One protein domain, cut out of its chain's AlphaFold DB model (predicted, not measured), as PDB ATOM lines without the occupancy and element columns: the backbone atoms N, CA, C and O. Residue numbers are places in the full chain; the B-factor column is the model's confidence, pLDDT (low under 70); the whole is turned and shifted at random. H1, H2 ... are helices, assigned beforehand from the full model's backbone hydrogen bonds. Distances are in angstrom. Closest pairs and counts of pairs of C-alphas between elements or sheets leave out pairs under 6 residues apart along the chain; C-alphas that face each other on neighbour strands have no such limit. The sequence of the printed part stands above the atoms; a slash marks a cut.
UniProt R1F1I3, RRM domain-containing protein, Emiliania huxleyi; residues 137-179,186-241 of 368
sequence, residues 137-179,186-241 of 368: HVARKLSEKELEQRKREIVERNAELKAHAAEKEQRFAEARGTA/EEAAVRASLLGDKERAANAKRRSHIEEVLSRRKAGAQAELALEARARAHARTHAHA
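AT A GLANCE: This is residues 137 to 179 and 186 to 241 of the 368 residues of the protein "RRM domain-containing protein" of Emiliania huxleyi (UniProt R1F1I3). Two long helices make a slender, open V: H2 is the longer arm, and H1 folds back from near its first residues, so that the two come close only near the cut and spread from there. At the spread end of H1, residues 137 to 143 make a short lead-in before the helix. The printed part has 99 residues with two named helices, H1 then H2, and no named strand; the class is all helix. It is extended, with a radius of gyration of the C-alphas of 24.6 A, and spans 85 by 36 by 11 A.

IN THESE COORDINATES: Begin with the longest helix, H2, residues 186 to 241: find C-alpha 186 at (250.832, 290.667, 137.758) and go on to C-alpha 241 at (211.456, 249.148, 195.221), 81.1 A away. Then look at H1, residues 144 to 177, which runs 49.3 A from C-alpha 144 at (215.565, 248.980, 146.853) to C-alpha 177 at (245.479, 283.499, 128.222).

HOW THE PARTS SIT: H2 and H1 are close but not clearly touching, with 2 pairs of C-alphas within 8 A. Look for the closest pair at the C-alphas of Arg 176 and Ala 188, 7.4 A apart. The two run opposite ways at a shallow tilt of 25 degrees, and their centres are 26.3 A apart. Residues 193 to 241 of H2 stand free, and so do residues 151 to 171 of H1. In both H1 and H2, every O i to N i+4 pair is within hydrogen-bond range.

THE WHOLE: The outline is a rod; its two farthest C-alphas, those of Ala 179 and Ala 241, are 84.8 A apart. Between H1 and H2 the link runs across the cut: residues 180 to 185 are not printed, and C-alphas 179 and 186 are 9.3 A apart. The mean pLDDT of the printed part is 70.0, and 46 residues are under 70, among them residues 137 to 141, 175 to 179 and 186 to 212.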
ATOM      1  N   HIS A 137     224.524 252.092 156.417       58.97
ATOM      2  CA  HIS A 137     223.482 252.364 157.418       58.97
ATOM      3  C   HIS A 137     222.248 253.103 156.869       58.97
ATOM      4  O   HIS A 137     221.193 253.081 157.506       58.97
ATOM      5  N   VAL A 138     222.384 253.786 155.729       63.06
ATOM      6  CA  VAL A 138     221.284 254.413 154.982       63.06
ATOM      7  C   VAL A 138     220.704 253.404 153.997       63.06
ATOM      8  O   VAL A 138     219.485 253.301 153.892       63.06
ATOM      9  N   ALA A 139     221.564 252.604 153.358       66.00
ATOM     10  CA  ALA A 139     221.139 251.580 152.415       66.00
ATOM     11  C   ALA A 139     220.219 250.526 153.050       66.00
ATOM     12  O   ALA A 139     219.210 250.161 152.462       66.00
ATOM     13  N   ARG A 140     220.484 250.118 154.299       68.94
ATOM     14  CA  ARG A 140     219.620 249.177 155.039       68.94
ATOM     15  C   ARG A 140     218.242 249.719 155.440       68.94
ATOM     16  O   ARG A 140     217.414 248.937 155.898       68.94
ATOM     17  N   LYS A 141     218.017 251.035 155.373       69.31
ATOM     18  CA  LYS A 141     216.768 251.681 155.825       69.31
ATOM     19  C   LYS A 141     215.827 252.053 154.683       69.31
ATOM     20  O   LYS A 141     214.678 252.381 154.958       69.31
ATOM     21  N   LEU A 142     216.328 252.053 153.453       70.00
ATOM     22  CA  LEU A 142     215.587 252.437 152.262       70.00
ATOM     23  C   LEU A 142     215.166 251.181 151.508       70.00
ATOM     24  O   LEU A 142     215.883 250.180 151.496       70.00
ATOM     25  N   SER A 143     213.996 251.238 150.885       79.38
ATOM     26  CA  SER A 143     213.606 250.225 149.913       79.38
ATOM     27  C   SER A 143     214.565 250.247 148.716       79.38
ATOM     28  O   SER A 143     215.208 251.256 148.424       79.38
ATOM     29  N   GLU A 144     214.656 249.131 147.997       79.06
ATOM     30  CA  GLU A 144     215.565 248.980 146.853       79.06
ATOM     31  C   GLU A 144     215.356 250.071 145.785       79.06
ATOM     32  O   GLU A 144     216.318 250.635 145.268       79.06
ATOM     33  N   LYS A 145     214.100 250.477 145.560       75.75
ATOM     34  CA  LYS A 145     213.734 251.553 144.625       75.75
ATOM     35  C   LYS A 145     214.201 252.938 145.084       75.75
ATOM     36  O   LYS A 145     214.710 253.715 144.281       75.75
ATOM     37  N   GLU A 146     214.064 253.249 146.372       81.44
ATOM     38  CA  GLU A 146     214.546 254.518 146.940       81.44
ATOM     39  C   GLU A 146     216.077 254.587 146.939       81.44
ATOM     40  O   GLU A 146     216.655 255.662 146.783       81.44
ATOM     41  N   LEU A 147     216.748 253.444 147.098       78.06
ATOM     42  CA  LEU A 147     218.199 253.358 147.007       78.06
ATOM     43  C   LEU A 147     218.685 253.669 145.590       78.06
ATOM     44  O   LEU A 147     219.631 254.437 145.431       78.06
ATOM     45  N   GLU A 148     218.049 253.091 144.571       80.81
ATOM     46  CA  GLU A 148     218.391 253.351 143.171       80.81
ATOM     47  C   GLU A 148     218.158 254.805 142.781       80.81
ATOM     48  O   GLU A 148     219.039 255.419 142.179       80.81
ATOM     49  N   GLN A 149     217.016 255.377 143.165       84.12
ATOM     50  CA  GLN A 149     216.732 256.787 142.914       84.12
ATOM     51  C   GLN A 149     217.804 257.678 143.552       84.12
ATOM     52  O   GLN A 149     218.384 258.537 142.895       84.12
ATOM     53  N   ARG A 150     218.152 257.402 144.809       77.75
ATOM     54  CA  ARG A 150     219.149 258.182 145.540       77.75
ATOM     55  C   ARG A 150     220.568 258.004 144.998       77.75
ATOM     56  O   ARG A 150     221.351 258.943 145.069       77.75
ATOM     57  N   LYS A 151     220.909 256.836 144.442       80.62
ATOM     58  CA  LYS A 151     222.180 256.626 143.725       80.62
ATOM     59  C   LYS A 151     222.232 257.489 142.465       80.62
ATOM     60  O   LYS A 151     223.233 258.161 142.249       80.62
ATOM     61  N   ARG A 152     221.150 257.516 141.676       82.75
ATOM     62  CA  ARG A 152     221.052 258.330 140.451       82.75
ATOM     63  C   ARG A 152     221.191 259.822 140.751       82.75
ATOM     64  O   ARG A 152     222.024 260.475 140.137       82.75
ATOM     65  N   GLU A 153     220.473 260.316 141.757       83.69
ATOM     66  CA  GLU A 153     220.546 261.720 142.189       83.69
ATOM     67  C   GLU A 153     221.959 262.131 142.641       83.69
ATOM     68  O   GLU A 153     222.398 263.254 142.402       83.69
ATOM     69  N   ILE A 154     222.694 261.236 143.315       79.38
ATOM     70  CA  ILE A 154     224.068 261.526 143.749       79.38
ATOM     71  C   ILE A 154     225.013 261.590 142.548       79.38
ATOM     72  O   ILE A 154     225.801 262.531 142.470       79.38
ATOM     73  N   VAL A 155     224.915 260.626 141.629       81.75
ATOM     74  CA  VAL A 155     225.748 260.575 140.419       81.75
ATOM     75  C   VAL A 155     225.513 261.811 139.550       81.75
ATOM     76  O   VAL A 155     226.473 262.448 139.122       81.75
ATOM     77  N   GLU A 156     224.252 262.194 139.343       85.56
ATOM     78  CA  GLU A 156     223.872 263.383 138.574       85.56
ATOM     79  C   GLU A 156     224.433 264.659 139.212       85.56
ATOM     80  O   GLU A 156     225.183 265.398 138.575       85.56
ATOM     81  N   ARG A 157     224.206 264.856 140.516       79.06
ATOM     82  CA  ARG A 157     224.752 266.005 141.250       79.06
ATOM     83  C   ARG A 157     226.283 266.056 141.218       79.06
ATOM     84  O   ARG A 157     226.869 267.136 141.152       79.06
ATOM     85  N   ASN A 158     226.959 264.912 141.304       76.56
ATOM     86  CA  ASN A 158     228.420 264.859 141.249       76.56
ATOM     87  C   ASN A 158     228.946 265.158 139.836       76.56
ATOM     88  O   ASN A 158     229.995 265.793 139.708       76.56
ATOM     89  N   ALA A 159     228.222 264.759 138.788       85.50
ATOM     90  CA  ALA A 159     228.529 265.126 137.409       85.50
ATOM     91  C   ALA A 159     228.363 266.637 137.176       85.50
ATOM     92  O   ALA A 159     229.262 267.264 136.616       85.50
ATOM     93  N   GLU A 160     227.289 267.243 137.688       82.62
ATOM     94  CA  GLU A 160     227.074 268.695 137.636       82.62
ATOM     95  C   GLU A 160     228.192 269.469 138.349       82.62
ATOM     96  O   GLU A 160     228.735 270.435 137.811       82.62
ATOM     97  N   LEU A 161     228.593 269.022 139.544       77.06
ATOM     98  CA  LEU A 161     229.689 269.643 140.292       77.06
ATOM     99  C   LEU A 161     231.028 269.540 139.551       77.06
ATOM    100  O   LEU A 161     231.803 270.498 139.567       77.06
ATOM    101  N   LYS A 162     231.296 268.409 138.887       77.69
ATOM    102  CA  LYS A 162     232.491 268.235 138.046       77.69
ATOM    103  C   LYS A 162     232.450 269.143 136.816       77.69
ATOM    104  O   LYS A 162     233.463 269.763 136.510       77.69
ATOM    105  N   ALA A 163     231.297 269.277 136.163       82.81
ATOM    106  CA  ALA A 163     231.124 270.174 135.022       82.81
ATOM    107  C   ALA A 163     231.329 271.645 135.418       82.81
ATOM    108  O   ALA A 163     232.097 272.352 134.774       82.81
ATOM    109  N   HIS A 164     230.739 272.085 136.533       75.69
ATOM    110  CA  HIS A 164     230.927 273.444 137.047       75.69
ATOM    111  C   HIS A 164     232.380 273.704 137.486       75.69
ATOM    112  O   HIS A 164     232.888 274.818 137.346       75.69
ATOM    113  N   ALA A 165     233.076 272.701 138.034       72.31
ATOM    114  CA  ALA A 165     234.498 272.816 138.354       72.31
ATOM    115  C   ALA A 165     235.354 272.970 137.086       72.31
ATOM    116  O   ALA A 165     236.194 273.867 137.038       72.31
ATOM    117  N   ALA A 166     235.088 272.162 136.055       77.38
ATOM    118  CA  ALA A 166     235.781 272.223 134.771       77.38
ATOM    119  C   ALA A 166     235.523 273.546 134.033       77.38
ATOM    120  O   ALA A 166     236.464 274.168 133.552       77.38
ATOM    121  N   GLU A 167     234.279 274.030 134.004       80.44
ATOM    122  CA  GLU A 167     233.936 275.326 133.402       80.44
ATOM    123  C   GLU A 167     234.661 276.472 134.117       80.44
ATOM    124  O   GLU A 167     235.184 277.398 133.502       80.44
ATOM    125  N   LYS A 168     234.743 276.405 135.446       74.44
ATOM    126  CA  LYS A 168     235.448 277.409 136.234       74.44
ATOM    127  C   LYS A 168     236.957 277.375 135.985       74.44
ATOM    128  O   LYS A 168     237.575 278.432 135.904       74.44
ATOM    129  N   GLU A 169     237.539 276.189 135.840       72.12
ATOM    130  CA  GLU A 169     238.944 276.004 135.474       72.12
ATOM    131  C   GLU A 169     239.241 276.517 134.059       72.12
ATOM    132  O   GLU A 169     240.219 277.238 133.873       72.12
ATOM    133  N   GLN A 170     238.350 276.260 133.098       73.56
ATOM    134  CA  GLN A 170     238.414 276.831 131.749       73.56
ATOM    135  C   GLN A 170     238.340 278.361 131.782       73.56
ATOM    136  O   GLN A 170     239.215 279.019 131.228       73.56
ATOM    137  N   ARG A 171     237.396 278.949 132.529       75.56
ATOM    138  CA  ARG A 171     237.312 280.411 132.716       75.56
ATOM    139  C   ARG A 171     238.576 280.993 133.353       75.56
ATOM    140  O   ARG A 171     239.012 282.079 132.979       75.56
ATOM    141  N   PHE A 172     239.193 280.291 134.308       62.16
ATOM    142  CA  PHE A 172     240.479 280.706 134.878       62.16
ATOM    143  C   PHE A 172     241.637 280.573 133.879       62.16
ATOM    144  O   PHE A 172     242.546 281.403 133.904       62.16
ATOM    145  N   ALA A 173     241.623 279.565 133.007       73.50
ATOM    146  CA  ALA A 173     242.620 279.383 131.956       73.50
ATOM    147  C   ALA A 173     242.502 280.458 130.860       73.50
ATOM    148  O   ALA A 173     243.505 281.055 130.478       73.50
ATOM    149  N   GLU A 174     241.286 280.789 130.427       71.50
ATOM    150  CA  GLU A 174     241.004 281.871 129.473       71.50
ATOM    151  C   GLU A 174     241.379 283.251 130.042       71.50
ATOM    152  O   GLU A 174     241.999 284.071 129.359       71.50
ATOM    153  N   ALA A 175     241.106 283.487 131.330       63.56
ATOM    154  CA  ALA A 175     241.551 284.691 132.034       63.56
ATOM    155  C   ALA A 175     243.086 284.784 132.160       63.56
ATOM    156  O   ALA A 175     243.629 285.881 132.261       63.56
ATOM    157  N   ARG A 176     243.806 283.652 132.139       54.41
ATOM    158  CA  ARG A 176     245.279 283.623 132.081       54.41
ATOM    159  C   ARG A 176     245.813 283.839 130.660       54.41
ATOM    160  O   ARG A 176     246.889 284.409 130.511       54.41
ATOM    161  N   GLY A 177     245.078 283.405 129.633       57.22
ATOM    162  CA  GLY A 177     245.479 283.499 128.222       57.22
ATOM    163  C   GLY A 177     245.334 284.888 127.588       57.22
ATOM    164  O   GLY A 177     245.998 285.172 126.596       57.22
ATOM    165  N   THR A 178     244.516 285.776 128.157       53.31
ATOM    166  CA  THR A 178     244.234 287.123 127.614       53.31
ATOM    167  C   THR A 178     245.224 288.215 128.052       53.31
ATOM    168  O   THR A 178     245.155 289.339 127.561       53.31
ATOM    169  N   ALA A 179     246.189 287.904 128.924       49.97
ATOM    170  CA  ALA A 179     247.172 288.868 129.419       49.97
ATOM    171  C   ALA A 179     248.383 288.995 128.468       49.97
ATOM    172  O   ALA A 179     249.308 288.167 128.476       49.97
ATOM    173  N   GLU A 186     250.651 290.474 136.319       57.91
ATOM    174  CA  GLU A 186     250.832 290.667 137.758       57.91
ATOM    175  C   GLU A 186     249.500 291.035 138.435       57.91
ATOM    176  O   GLU A 186     249.117 290.427 139.436       57.91
ATOM    177  N   GLU A 187     248.713 291.932 137.830       56.56
ATOM    178  CA  GLU A 187     247.394 292.318 138.348       56.56
ATOM    179  C   GLU A 187     246.368 291.163 138.275       56.56
ATOM    180  O   GLU A 187     245.574 290.963 139.203       56.56
ATOM    181  N   ALA A 188     246.415 290.342 137.219       56.56
ATOM    182  CA  ALA A 188     245.607 289.130 137.084       56.56
ATOM    183  C   ALA A 188     246.017 288.040 138.090       56.56
ATOM    184  O   ALA A 188     245.144 287.381 138.661       56.56
ATOM    185  N   ALA A 189     247.315 287.880 138.376       59.16
ATOM    186  CA  ALA A 189     247.807 286.960 139.404       59.16
ATOM    187  C   ALA A 189     247.371 287.393 140.815       59.16
ATOM    188  O   ALA A 189     246.905 286.563 141.602       59.16
ATOM    189  N   VAL A 190     247.427 288.695 141.118       61.78
ATOM    190  CA  VAL A 190     246.953 289.256 142.393       61.78
ATOM    191  C   VAL A 190     245.431 289.118 142.526       61.78
ATOM    192  O   VAL A 190     244.949 288.673 143.571       61.78
ATOM    193  N   ARG A 191     244.648 289.397 141.469       62.72
ATOM    194  CA  ARG A 191     243.190 289.153 141.470       62.72
ATOM    195  C   ARG A 191     242.846 287.675 141.634       62.72
ATOM    196  O   ARG A 191     241.929 287.367 142.396       62.72
ATOM    197  N   ALA A 192     243.561 286.769 140.969       60.28
ATOM    198  CA  ALA A 192     243.353 285.328 141.095       60.28
ATOM    199  C   ALA A 192     243.679 284.823 142.511       60.28
ATOM    200  O   ALA A 192     242.926 284.016 143.058       60.28
ATOM    201  N   SER A 193     244.738 285.346 143.137       59.62
ATOM    202  CA  SER A 193     245.081 285.048 144.533       59.62
ATOM    203  C   SER A 193     243.998 285.546 145.501       59.62
ATOM    204  O   SER A 193     243.490 284.776 146.315       59.62
ATOM    205  N   LEU A 194     243.528 286.787 145.328       57.50
ATOM    206  CA  LEU A 194     242.450 287.377 146.133       57.50
ATOM    207  C   LEU A 194     241.101 286.666 145.955       57.50
ATOM    208  O   LEU A 194     240.341 286.535 146.916       57.50
ATOM    209  N   LEU A 195     240.775 286.216 144.741       57.69
ATOM    210  CA  LEU A 195     239.589 285.398 144.474       57.69
ATOM    211  C   LEU A 195     239.719 284.021 145.127       57.69
ATOM    212  O   LEU A 195     238.779 283.594 145.796       57.69
ATOM    213  N   GLY A 196     240.887 283.381 145.026       61.09
ATOM    214  CA  GLY A 196     241.193 282.125 145.709       61.09
ATOM    215  C   GLY A 196     241.088 282.238 147.233       61.09
ATOM    216  O   GLY A 196     240.504 281.369 147.874       61.09
ATOM    217  N   ASP A 197     241.561 283.337 147.821       58.00
ATOM    218  CA  ASP A 197     241.446 283.608 149.258       58.00
ATOM    219  C   ASP A 197     240.014 283.906 149.696       58.00
ATOM    220  O   ASP A 197     239.566 283.402 150.730       58.00
ATOM    221  N   LYS A 198     239.244 284.652 148.894       63.00
ATOM    222  CA  LYS A 198     237.810 284.870 149.140       63.00
ATOM    223  C   LYS A 198     237.024 283.565 149.076       63.00
ATOM    224  O   LYS A 198     236.127 283.358 149.891       63.00
ATOM    225  N   GLU A 199     237.368 282.670 148.157       59.28
ATOM    226  CA  GLU A 199     236.720 281.369 148.031       59.28
ATOM    227  C   GLU A 199     237.110 280.407 149.149       59.28
ATOM    228  O   GLU A 199     236.238 279.761 149.729       59.28
ATOM    229  N   ARG A 200     238.393 280.369 149.528       55.03
ATOM    230  CA  ARG A 200     238.869 279.652 150.719       55.03
ATOM    231  C   ARG A 200     238.166 280.161 151.978       55.03
ATOM    232  O   ARG A 200     237.695 279.352 152.774       55.03
ATOM    233  N   ALA A 201     237.997 281.476 152.124       57.34
ATOM    234  CA  ALA A 201     237.275 282.087 153.239       57.34
ATOM    235  C   ALA A 201     235.765 281.786 153.211       57.34
ATOM    236  O   ALA A 201     235.166 281.512 154.253       57.34
ATOM    237  N   ALA A 202     235.132 281.793 152.036       61.03
ATOM    238  CA  ALA A 202     233.722 281.434 151.881       61.03
ATOM    239  C   ALA A 202     233.481 279.944 152.168       61.03
ATOM    240  O   ALA A 202     232.519 279.591 152.853       61.03
ATOM    241  N   ASN A 203     234.377 279.067 151.708       59.12
ATOM    242  CA  ASN A 203     234.313 277.632 151.958       59.12
ATOM    243  C   ASN A 203     234.610 277.311 153.435       59.12
ATOM    244  O   ASN A 203     233.920 276.493 154.037       59.12
ATOM    245  N   ALA A 204     235.536 278.033 154.074       61.50
ATOM    246  CA  ALA A 204     235.766 277.954 155.518       61.50
ATOM    247  C   ALA A 204     234.521 278.361 156.329       61.50
ATOM    248  O   ALA A 204     234.135 277.632 157.241       61.50
ATOM    249  N   LYS A 205     233.831 279.448 155.951       68.69
ATOM    250  CA  LYS A 205     232.563 279.869 156.583       68.69
ATOM    251  C   LYS A 205     231.433 278.852 156.388       68.69
ATOM    252  O   LYS A 205     230.657 278.601 157.308       68.69
ATOM    253  N   ARG A 206     231.333 278.241 155.201       64.19
ATOM    254  CA  ARG A 206     230.363 277.163 154.934       64.19
ATOM    255  C   ARG A 206     230.663 275.930 155.787       64.19
ATOM    256  O   ARG A 206     229.748 275.385 156.398       64.19
ATOM    257  N   ARG A 207     231.935 275.525 155.888       54.19
ATOM    258  CA  ARG A 207     232.376 274.398 156.727       54.19
ATOM    259  C   ARG A 207     232.111 274.654 158.210       54.19
ATOM    260  O   ARG A 207     231.532 273.783 158.852       54.19
ATOM    261  N   SER A 208     232.418 275.848 158.725       56.09
ATOM    262  CA  SER A 208     232.143 276.201 160.124       56.09
ATOM    263  C   SER A 208     230.643 276.231 160.430       56.09
ATOM    264  O   SER A 208     230.220 275.777 161.488       56.09
ATOM    265  N   HIS A 209     229.815 276.706 159.494       64.19
ATOM    266  CA  HIS A 209     228.362 276.703 159.664       64.19
ATOM    267  C   HIS A 209     227.776 275.282 159.649       64.19
ATOM    268  O   HIS A 209     226.931 274.946 160.476       64.19
ATOM    269  N   ILE A 210     228.256 274.413 158.753       64.31
ATOM    270  CA  ILE A 210     227.861 272.996 158.717       64.31
ATOM    271  C   ILE A 210     228.276 272.290 160.015       64.31
ATOM    272  O   ILE A 210     227.481 271.550 160.595       64.31
ATOM    273  N   GLU A 211     229.491 272.539 160.499       60.50
ATOM    274  CA  GLU A 211     229.988 271.990 161.760       60.50
ATOM    275  C   GLU A 211     229.143 272.452 162.958       60.50
ATOM    276  O   GLU A 211     228.763 271.636 163.802       60.50
ATOM    277  N   GLU A 212     228.747 273.725 162.991       67.44
ATOM    278  CA  GLU A 212     227.860 274.276 164.016       67.44
ATOM    279  C   GLU A 212     226.474 273.605 164.004       67.44
ATOM    280  O   GLU A 212     225.965 273.185 165.048       67.44
ATOM    281  N   VAL A 213     225.869 273.441 162.824       70.06
ATOM    282  CA  VAL A 213     224.564 272.777 162.665       70.06
ATOM    283  C   VAL A 213     224.638 271.306 163.088       70.06
ATOM    284  O   VAL A 213     223.740 270.803 163.772       70.06
ATOM    285  N   LEU A 214     225.719 270.609 162.732       63.56
ATOM    286  CA  LEU A 214     225.946 269.218 163.125       63.56
ATOM    287  C   LEU A 214     226.212 269.078 164.630       63.56
ATOM    288  O   LEU A 214     225.720 268.126 165.241       63.56
ATOM    289  N   SER A 215     226.925 270.026 165.241       63.38
ATOM    290  CA  SER A 215     227.149 270.087 166.689       63.38
ATOM    291  C   SER A 215     225.832 270.255 167.452       63.38
ATOM    292  O   SER A 215     225.543 269.482 168.368       63.38
ATOM    293  N   ARG A 216     224.954 271.165 167.003       71.94
ATOM    294  CA  ARG A 216     223.612 271.357 167.584       71.94
ATOM    295  C   ARG A 216     222.745 270.099 167.476       71.94
ATOM    296  O   ARG A 216     222.088 269.724 168.446       71.94
ATOM    297  N   ARG A 217     222.780 269.398 166.335       64.25
ATOM    298  CA  ARG A 217     222.058 268.122 166.150       64.25
ATOM    299  C   ARG A 217     222.609 267.000 167.033       64.25
ATOM    300  O   ARG A 217     221.825 266.267 167.631       64.25
ATOM    301  N   LYS A 218     223.936 266.874 167.155       62.97
ATOM    302  CA  LYS A 218     224.574 265.891 168.050       62.97
ATOM    303  C   LYS A 218     224.259 266.177 169.519       62.97
ATOM    304  O   LYS A 218     223.940 265.242 170.243       62.97
ATOM    305  N   ALA A 219     224.288 267.442 169.940       67.31
ATOM    306  CA  ALA A 219     223.911 267.845 171.294       67.31
ATOM    307  C   ALA A 219     222.437 267.521 171.595       67.31
ATOM    308  O   ALA A 219     222.135 267.006 172.670       67.31
ATOM    309  N   GLY A 220     221.538 267.735 170.626       67.88
ATOM    310  CA  GLY A 220     220.133 267.325 170.721       67.88
ATOM    311  C   GLY A 220     219.967 265.811 170.897       67.88
ATOM    312  O   GLY A 220     219.336 265.372 171.855       67.88
ATOM    313  N   ALA A 221     220.614 265.011 170.045       68.19
ATOM    314  CA  ALA A 221     220.564 263.548 170.127       68.19
ATOM    315  C   ALA A 221     221.187 262.999 171.428       68.19
ATOM    316  O   ALA A 221     220.686 262.040 172.013       68.19
ATOM    317  N   GLN A 222     222.268 263.617 171.920       63.62
ATOM    318  CA  GLN A 222     222.879 263.253 173.201       63.62
ATOM    319  C   GLN A 222     221.990 263.615 174.397       63.62
ATOM    320  O   GLN A 222     221.940 262.853 175.363       63.62
ATOM    321  N   ALA A 223     221.271 264.740 174.343       71.19
ATOM    322  CA  ALA A 223     220.314 265.122 175.378       71.19
ATOM    323  C   ALA A 223     219.119 264.156 175.438       71.19
ATOM    324  O   ALA A 223     218.696 263.777 176.531       71.19
ATOM    325  N   GLU A 224     218.628 263.705 174.284       71.44
ATOM    326  CA  GLU A 224     217.555 262.712 174.176       71.44
ATOM    327  C   GLU A 224     217.986 261.346 174.738       71.44
ATOM    328  O   GLU A 224     217.318 260.789 175.611       71.44
ATOM    329  N   LEU A 225     219.178 260.864 174.361       75.19
ATOM    330  CA  LEU A 225     219.785 259.653 174.928       75.19
ATOM    331  C   LEU A 225     220.000 259.753 176.446       75.19
ATOM    332  O   LEU A 225     219.785 258.781 177.173       75.19
ATOM    333  N   ALA A 226     220.408 260.921 176.950       75.81
ATOM    334  CA  ALA A 226     220.565 261.152 178.384       75.81
ATOM    335  C   ALA A 226     219.213 261.150 179.120       75.81
ATOM    336  O   ALA A 226     219.131 260.656 180.249       75.81
ATOM    337  N   LEU A 227     218.151 261.666 178.493       78.38
ATOM    338  CA  LEU A 227     216.793 261.633 179.033       78.38
ATOM    339  C   LEU A 227     216.261 260.193 179.093       78.38
ATOM    340  O   LEU A 227     215.765 259.770 180.138       78.38
ATOM    341  N   GLU A 228     216.454 259.408 178.030       78.06
ATOM    342  CA  GLU A 228     216.111 257.983 178.022       78.06
ATOM    343  C   GLU A 228     216.897 257.191 179.071       78.06
ATOM    344  O   GLU A 228     216.330 256.356 179.779       78.06
ATOM    345  N   ALA A 229     218.199 257.449 179.216       79.62
ATOM    346  CA  ALA A 229     219.026 256.788 180.220       79.62
ATOM    347  C   ALA A 229     218.537 257.095 181.645       79.62
ATOM    348  O   ALA A 229     218.454 256.188 182.480       79.62
ATOM    349  N   ARG A 230     218.145 258.349 181.915       81.75
ATOM    350  CA  ARG A 230     217.531 258.758 183.188       81.75
ATOM    351  C   ARG A 230     216.177 258.083 183.409       81.75
ATOM    352  O   ARG A 230     215.940 257.578 184.504       81.75
ATOM    353  N   ALA A 231     215.329 257.990 182.384       79.38
ATOM    354  CA  ALA A 231     214.047 257.288 182.464       79.38
ATOM    355  C   ALA A 231     214.230 255.786 182.755       79.38
ATOM    356  O   ALA A 231     213.568 255.232 183.634       79.38
ATOM    357  N   ARG A 232     215.197 255.127 182.099       78.25
ATOM    358  CA  ARG A 232     215.548 253.718 182.357       78.25
ATOM    359  C   ARG A 232     216.109 253.515 183.765       78.25
ATOM    360  O   ARG A 232     215.784 252.517 184.408       78.25
ATOM    361  N   ALA A 233     216.925 254.443 184.266       78.38
ATOM    362  CA  ALA A 233     217.416 254.405 185.642       78.38
ATOM    363  C   ALA A 233     216.264 254.533 186.653       78.38
ATOM    364  O   ALA A 233     216.179 253.729 187.579       78.38
ATOM    365  N   HIS A 234     215.329 255.459 186.418       83.25
ATOM    366  CA  HIS A 234     214.142 255.646 187.255       83.25
ATOM    367  C   HIS A 234     213.201 254.423 187.235       83.25
ATOM    368  O   HIS A 234     212.656 254.015 188.262       83.25
ATOM    369  N   ALA A 235     213.051 253.768 186.081       77.00
ATOM    370  CA  ALA A 235     212.297 252.520 185.968       77.00
ATOM    371  C   ALA A 235     212.964 251.370 186.747       77.00
ATOM    372  O   ALA A 235     212.283 250.598 187.425       77.00
ATOM    373  N   ARG A 236     214.303 251.275 186.715       78.38
ATOM    374  CA  ARG A 236     215.064 250.279 187.492       78.38
ATOM    375  C   ARG A 236     214.912 250.486 188.996       78.38
ATOM    376  O   ARG A 236     214.726 249.505 189.716       78.38
ATOM    377  N   THR A 237     214.945 251.729 189.478       78.62
ATOM    378  CA  THR A 237     214.733 252.027 190.904       78.62
ATOM    379  C   THR A 237     213.306 251.698 191.338       78.62
ATOM    380  O   THR A 237     213.127 251.082 192.390       78.62
ATOM    381  N   HIS A 238     212.297 251.996 190.509       78.56
ATOM    382  CA  HIS A 238     210.912 251.584 190.765       78.56
ATOM    383  C   HIS A 238     210.749 250.060 190.812       78.56
ATOM    384  O   HIS A 238     210.117 249.537 191.729       78.56
ATOM    385  N   ALA A 239     211.362 249.331 189.875       73.81
ATOM    386  CA  ALA A 239     211.328 247.870 189.861       73.81
ATOM    387  C   ALA A 239     212.021 247.262 191.094       73.81
ATOM    388  O   ALA A 239     211.523 246.295 191.672       73.81
ATOM    389  N   HIS A 240     213.146 247.836 191.535       76.38
ATOM    390  CA  HIS A 240     213.837 247.401 192.749       76.38
ATOM    391  C   HIS A 240     212.990 247.649 194.007       76.38
ATOM    392  O   HIS A 240     212.847 246.754 194.842       76.38
ATOM    393  N   ALA A 241     212.361 248.824 194.120       74.31
ATOM    394  CA  ALA A 241     211.456 249.148 195.221       74.31
ATOM    395  C   ALA A 241     210.216 248.233 195.249       74.31
ATOM    396  O   ALA A 241     209.822 247.764 196.316       74.31
TER     397      ALA A 241